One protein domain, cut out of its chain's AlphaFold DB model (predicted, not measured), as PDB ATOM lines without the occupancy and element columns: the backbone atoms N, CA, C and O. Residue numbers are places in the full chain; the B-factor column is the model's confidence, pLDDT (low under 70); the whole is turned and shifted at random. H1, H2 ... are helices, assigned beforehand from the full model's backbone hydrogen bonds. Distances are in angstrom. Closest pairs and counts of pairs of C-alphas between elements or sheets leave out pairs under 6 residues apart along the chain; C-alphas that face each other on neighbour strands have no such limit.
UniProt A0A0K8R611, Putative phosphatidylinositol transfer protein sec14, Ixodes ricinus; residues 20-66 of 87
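This is residues 20 to 66 of the 87 residues of the protein "Putative phosphatidylinositol transfer protein sec14" of Ixodes ricinus (UniProt A0A0K8R611). The longest helix, H2, is followed end on by short H3, and together with the residue between them they make an arm, residues 50 to 66, that sticks out from a small body of loops with short H1 in it. The arm makes much of the length. The printed part has 47 residues with three named helices, H1, H2, H3 in chain order, and no named strand; it is all helix by class, though only 22 residues are in named elements. It is only just extended, close to loose, with a radius of gyration of the C-alphas of 14.7 A and spans of 41 by 20 by 17 A.

H2, residues 50 to 59, is 14.3 A long from C-alpha 50 at (136.087, 221.072, 219.600). H3, residues 61 to 66, is 8.7 A long and ends at C-alpha 66 at (114.701, 231.056, 211.698). H1, residues 26 to 31, is 9.6 A long.

H2 and H3 meet only through their tight link. H1 is apart from both. Every O i to N i+4 pair is within hydrogen-bond range in H2 and H3; in H1 0 of 2 are, beside 2 of 3 O i to N i+3 pairs.

The C-alphas farthest apart, of Asn 24 and Glu 66, are 41.6 A apart. The link from H1 to H2, residues 32 to 49, is long. The printed part has no cut, and no printed residue is under 70 in pLDDT.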
ATOM      1  N   PHE A  20     126.189 200.804 225.772       88.56
ATOM      2  CA  PHE A  20     127.197 201.151 226.780       88.56
ATOM      3  C   PHE A  20     128.439 200.275 226.590       88.56
ATOM      4  O   PHE A  20     128.427 199.109 226.971       88.56
ATOM      5  N   HIS A  21     129.511 200.844 226.038       88.50
ATOM      6  CA  HIS A  21     130.756 200.111 225.753       88.50
ATOM      7  C   HIS A  21     131.756 200.126 226.937       88.50
ATOM      8  O   HIS A  21     132.621 199.265 227.065       88.50
ATOM      9  N   GLY A  22     131.588 201.040 227.901       85.00
ATOM     10  CA  GLY A  22     132.420 201.081 229.110       85.00
ATOM     11  C   GLY A  22     133.861 201.507 228.812       85.00
ATOM     12  O   GLY A  22     134.071 202.545 228.198       85.00
ATOM     13  N   MET A  23     134.842 200.736 229.294       83.56
ATOM     14  CA  MET A  23     136.275 200.993 229.054       83.56
ATOM     15  C   MET A  23     136.825 200.254 227.826       83.56
ATOM     16  O   MET A  23     137.975 200.480 227.462       83.56
ATOM     17  N   ASN A  24     136.038 199.354 227.225       84.25
ATOM     18  CA  ASN A  24     136.431 198.622 226.029       84.25
ATOM     19  C   ASN A  24     135.623 199.127 224.827       84.25
ATOM     20  O   ASN A  24     134.397 199.055 224.826       84.25
ATOM     21  N   PHE A  25     136.318 199.611 223.802       83.44
ATOM     22  CA  PHE A  25     135.716 200.145 222.584       83.44
ATOM     23  C   PHE A  25     135.556 199.106 221.467       83.44
ATOM     24  O   PHE A  25     135.049 199.454 220.411       83.44
ATOM     25  N   ASP A  26     135.888 197.831 221.689       83.94
ATOM     26  CA  ASP A  26     135.755 196.784 220.664       83.94
ATOM     27  C   ASP A  26     134.334 196.719 220.074       83.94
ATOM     28  O   ASP A  26     134.161 196.683 218.860       83.94
ATOM     29  N   GLY A  27     133.307 196.802 220.930       82.56
ATOM     30  CA  GLY A  27     131.909 196.826 220.485       82.56
ATOM     31  C   GLY A  27     131.485 198.134 219.806       82.56
ATOM     32  O   GLY A  27     130.474 198.149 219.117       82.56
ATOM     33  N   LEU A  28     132.232 199.230 219.979       86.88
ATOM     34  CA  LEU A  28     131.961 200.494 219.283       86.88
ATOM     35  C   LEU A  28     132.316 200.382 217.795       86.88
ATOM     36  O   LEU A  28     131.625 200.962 216.961       86.88
ATOM     37  N   TYR A  29     133.364 199.623 217.457       87.00
ATOM     38  CA  TYR A  29     133.815 199.441 216.073       87.00
ATOM     39  C   TYR A  29     132.872 198.564 215.234       87.00
ATOM     40  O   TYR A  29     132.922 198.606 214.006       87.00
ATOM     41  N   GLU A  30     132.017 197.764 215.882       86.19
ATOM     42  CA  GLU A  30     130.948 197.011 215.212       86.19
ATOM     43  C   GLU A  30     129.798 197.934 214.781       86.19
ATOM     44  O   GLU A  30     129.239 197.769 213.696       86.19
ATOM     45  N   ASP A  31     129.479 198.929 215.614       85.19
ATOM     46  CA  ASP A  31     128.395 199.885 215.372       85.19
ATOM     47  C   ASP A  31     128.839 201.077 214.497       85.19
ATOM     48  O   ASP A  31     128.019 201.673 213.791       85.19
ATOM     49  N   MET A  32     130.126 201.445 214.525       84.88
ATOM     50  CA  MET A  32     130.673 202.607 213.820       84.88
ATOM     51  C   MET A  32     132.040 202.306 213.189       84.88
ATOM     52  O   MET A  32     132.910 201.712 213.816       84.88
ATOM     53  N   SER A  33     132.260 202.761 211.950       86.31
ATOM     54  CA  SER A  33     133.536 202.543 211.252       86.31
ATOM     55  C   SER A  33     134.710 203.235 211.954       86.31
ATOM     56  O   SER A  33     134.652 204.431 212.254       86.31
ATOM     57  N   VAL A  34     135.810 202.495 212.113       86.62
ATOM     58  CA  VAL A  34     137.090 202.955 212.680       86.62
ATOM     59  C   VAL A  34     137.643 204.176 211.932       86.62
ATOM     60  O   VAL A  34     138.250 205.049 212.546       86.62
ATOM     61  N   ASP A  35     137.381 204.290 210.627       86.44
ATOM     62  CA  ASP A  35     137.880 205.392 209.791       86.44
ATOM     63  C   ASP A  35     137.199 206.739 210.081       86.44
ATOM     64  O   ASP A  35     137.733 207.792 209.742       86.44
ATOM     65  N   MET A  36     136.009 206.723 210.690       85.56
ATOM     66  CA  MET A  36     135.285 207.943 211.074       85.56
ATOM     67  C   MET A  36     135.553 208.353 212.521       85.56
ATOM     68  O   MET A  36     135.286 209.495 212.893       85.56
ATOM     69  N   LEU A  37     136.045 207.427 213.343       88.88
ATOM     70  CA  LEU A  37     136.291 207.678 214.752       88.88
ATOM     71  C   LEU A  37     137.593 208.472 214.938       88.88
ATOM     72  O   LEU A  37     138.596 208.151 214.297       88.88
ATOM     73  N   PRO A  38     137.617 209.466 215.838       89.62
ATOM     74  CA  PRO A  38     138.853 210.129 216.238       89.62
ATOM     75  C   PRO A  38     139.861 209.155 216.859       89.62
ATOM     76  O   PRO A  38     139.492 208.104 217.403       89.62
ATOM     77  N   LYS A  39     141.144 209.528 216.837       88.12
ATOM     78  CA  LYS A  39     142.231 208.688 217.370       88.12
ATOM     79  C   LYS A  39     142.081 208.385 218.862       88.12
ATOM     80  O   LYS A  39     142.463 207.307 219.311       88.12
ATOM     81  N   GLU A  40     141.495 209.299 219.630       85.94
ATOM     82  CA  GLU A  40     141.247 209.160 221.069       85.94
ATOM     83  C   GLU A  40     140.311 207.990 221.397       85.94
ATOM     84  O   GLU A  40     140.380 207.431 222.492       85.94
ATOM     85  N   TYR A  41     139.472 207.596 220.438       87.38
ATOM     86  CA  TYR A  41     138.567 206.451 220.538       87.38
ATOM     87  C   TYR A  41     139.100 205.211 219.808       87.38
ATOM     88  O   TYR A  41     138.341 204.277 219.576       87.38
ATOM     89  N   GLY A  42     140.387 205.198 219.440       85.50
ATOM     90  CA  GLY A  42     141.032 204.095 218.720       85.50
ATOM     91  C   GLY A  42     140.759 204.068 217.213       85.50
ATOM     92  O   GLY A  42     141.019 203.052 216.568       85.50
ATOM     93  N   GLY A  43     140.245 205.165 216.652       88.31
ATOM     94  CA  GLY A  43     139.983 205.312 215.224       88.31
ATOM     95  C   GLY A  43     141.162 205.829 214.393       88.31
ATOM     96  O   GLY A  43     142.237 206.146 214.907       88.31
ATOM     97  N   LEU A  44     140.940 205.929 213.081       88.38
ATOM     98  CA  LEU A  44     141.871 206.497 212.092       88.38
ATOM     99  C   LEU A  44     141.395 207.846 211.530       88.38
ATOM    100  O   LEU A  44     142.043 208.410 210.646       88.38
ATOM    101  N   GLY A  45     140.263 208.345 212.023       85.94
ATOM    102  CA  GLY A  45     139.651 209.589 211.591       85.94
ATOM    103  C   GLY A  45     140.422 210.842 212.018       85.94
ATOM    104  O   GLY A  45     141.454 210.766 212.698       85.94
ATOM    105  N   PRO A  46     139.934 212.020 211.593       84.94
ATOM    106  CA  PRO A  46     140.488 213.295 212.020       84.94
ATOM    107  C   PRO A  46     140.368 213.462 213.539       84.94
ATOM    108  O   PRO A  46     139.466 212.915 214.176       84.94
ATOM    109  N   ASP A  47     141.294 214.233 214.103       86.06
ATOM    110  CA  ASP A  47     141.308 214.520 215.534       86.06
ATOM    111  C   ASP A  47     140.060 215.328 215.931       86.06
ATOM    112  O   ASP A  47     139.473 216.049 215.115       86.06
ATOM    113  N   LEU A  48     139.635 215.193 217.190       87.31
ATOM    114  CA  LEU A  48     138.447 215.880 217.687       87.31
ATOM    115  C   LEU A  48     138.712 217.389 217.823       87.31
ATOM    116  O   LEU A  48     139.274 217.848 218.817       87.31
ATOM    117  N   ASP A  49     138.261 218.168 216.843       91.38
ATOM    118  CA  ASP A  49     138.355 219.629 216.874       91.38
ATOM    119  C   ASP A  49     137.097 220.254 217.500       91.38
ATOM    120  O   ASP A  49     136.075 220.494 216.850       91.38
ATOM    121  N   ILE A  50     137.177 220.491 218.810       91.00
ATOM    122  CA  ILE A  50     136.087 221.072 219.600       91.00
ATOM    123  C   ILE A  50     135.861 222.548 219.230       91.00
ATOM    124  O   ILE A  50     134.720 223.007 219.220       91.00
ATOM    125  N   GLU A  51     136.921 223.287 218.896       94.50
ATOM    126  CA  GLU A  51     136.827 224.706 218.531       94.50
ATOM    127  C   GLU A  51     136.127 224.874 217.179       94.50
ATOM    128  O   GLU A  51     135.221 225.701 217.041       94.50
ATOM    129  N   ALA A  52     136.470 224.033 216.197       93.12
ATOM    130  CA  ALA A  52     135.774 224.009 214.914       93.12
ATOM    131  C   ALA A  52     134.286 223.659 215.070       93.12
ATOM    132  O   ALA A  52     133.446 224.251 214.390       93.12
ATOM    133  N   TYR A  53     133.943 222.743 215.984       93.38
ATOM    134  CA  TYR A  53     132.550 222.414 216.289       93.38
ATOM    135  C   TYR A  53     131.770 223.623 216.827       93.38
ATOM    136  O   TYR A  53     130.701 223.936 216.300       93.38
ATOM    137  N   TRP A  54     132.306 224.330 217.830       95.38
ATOM    138  CA  TRP A  54     131.647 225.516 218.393       95.38
ATOM    139  C   TRP A  54     131.540 226.650 217.381       95.38
ATOM    140  O   TRP A  54     130.463 227.215 217.219       95.38
ATOM    141  N   SER A  55     132.606 226.916 216.622       96.69
ATOM    142  CA  SER A  55     132.560 227.919 215.558       96.69
ATOM    143  C   SER A  55     131.508 227.581 214.496       96.69
ATOM    144  O   SER A  55     130.835 228.478 213.991       96.69
ATOM    145  N   GLY A  56     131.320 226.297 214.176       95.62
ATOM    146  CA  GLY A  56     130.259 225.845 213.277       95.62
ATOM    147  C   GLY A  56     128.852 226.068 213.842       95.62
ATOM    148  O   GLY A  56     127.948 226.436 213.092       95.62
ATOM    149  N   LEU A  57     128.662 225.880 215.151       95.00
ATOM    150  CA  LEU A  57     127.395 226.188 215.822       95.00
ATOM    151  C   LEU A  57     127.092 227.688 215.816       95.00
ATOM    152  O   LEU A  57     125.961 228.060 215.503       95.00
ATOM    153  N   ASP A  58     128.088 228.530 216.095       96.00
ATOM    154  CA  ASP A  58     127.941 229.990 216.066       96.00
ATOM    155  C   ASP A  58     127.579 230.476 214.656       96.00
ATOM    156  O   ASP A  58     126.654 231.263 214.473       96.00
ATOM    157  N   GLN A  59     128.237 229.940 213.625       96.31
ATOM    158  CA  GLN A  59     127.913 230.249 212.226       96.31
ATOM    159  C   GLN A  59     126.497 229.806 211.826       96.31
ATOM    160  O   GLN A  59     125.919 230.354 210.887       96.31
ATOM    161  N   ALA A  60     125.923 228.824 212.522       95.56
ATOM    162  CA  ALA A  60     124.566 228.348 212.287       95.56
ATOM    163  C   ALA A  60     123.488 229.164 213.031       95.56
ATOM    164  O   ALA A  60     122.309 228.812 212.936       95.56
ATOM    165  N   GLU A  61     123.844 230.248 213.735       95.69
ATOM    166  CA  GLU A  61     122.911 231.081 214.512       95.69
ATOM    167  C   GLU A  61     121.689 231.519 213.694       95.69
ATOM    168  O   GLU A  61     120.555 231.385 214.155       95.69
ATOM    169  N   GLU A  62     121.886 231.955 212.448       94.19
ATOM    170  CA  GLU A  62     120.784 232.381 211.577       94.19
ATOM    171  C   GLU A  62     119.752 231.262 211.353       94.19
ATOM    172  O   GLU A  62     118.543 231.504 211.386       94.19
ATOM    173  N   CYS A  63     120.216 230.016 211.201       93.88
ATOM    174  CA  CYS A  63     119.351 228.844 211.067       93.88
ATOM    175  C   CYS A  63     118.563 228.583 212.359       93.88
ATOM    176  O   CYS A  63     117.369 228.279 212.309       93.88
ATOM    177  N   PHE A  64     119.192 228.743 213.526       93.12
ATOM    178  CA  PHE A  64     118.501 228.623 214.811       93.12
ATOM    179  C   PHE A  64     117.450 229.722 215.003       93.12
ATOM    180  O   PHE A  64     116.337 229.424 215.438       93.12
ATOM    181  N   VAL A  65     117.764 230.970 214.646       93.75
ATOM    182  CA  VAL A  65     116.825 232.100 214.719       93.75
ATOM    183  C   VAL A  65     115.610 231.861 213.828       93.75
ATOM    184  O   VAL A  65     114.483 232.076 214.278       93.75
ATOM    185  N   GLU A  66     115.810 231.388 212.597       93.44
ATOM    186  CA  GLU A  66     114.701 231.056 211.698       93.44
ATOM    187  C   GLU A  66     113.877 229.883 212.245       93.44
ATOM    188  O   GLU A  66     112.654 229.973 212.325       93.44
TER     189      GLU A  66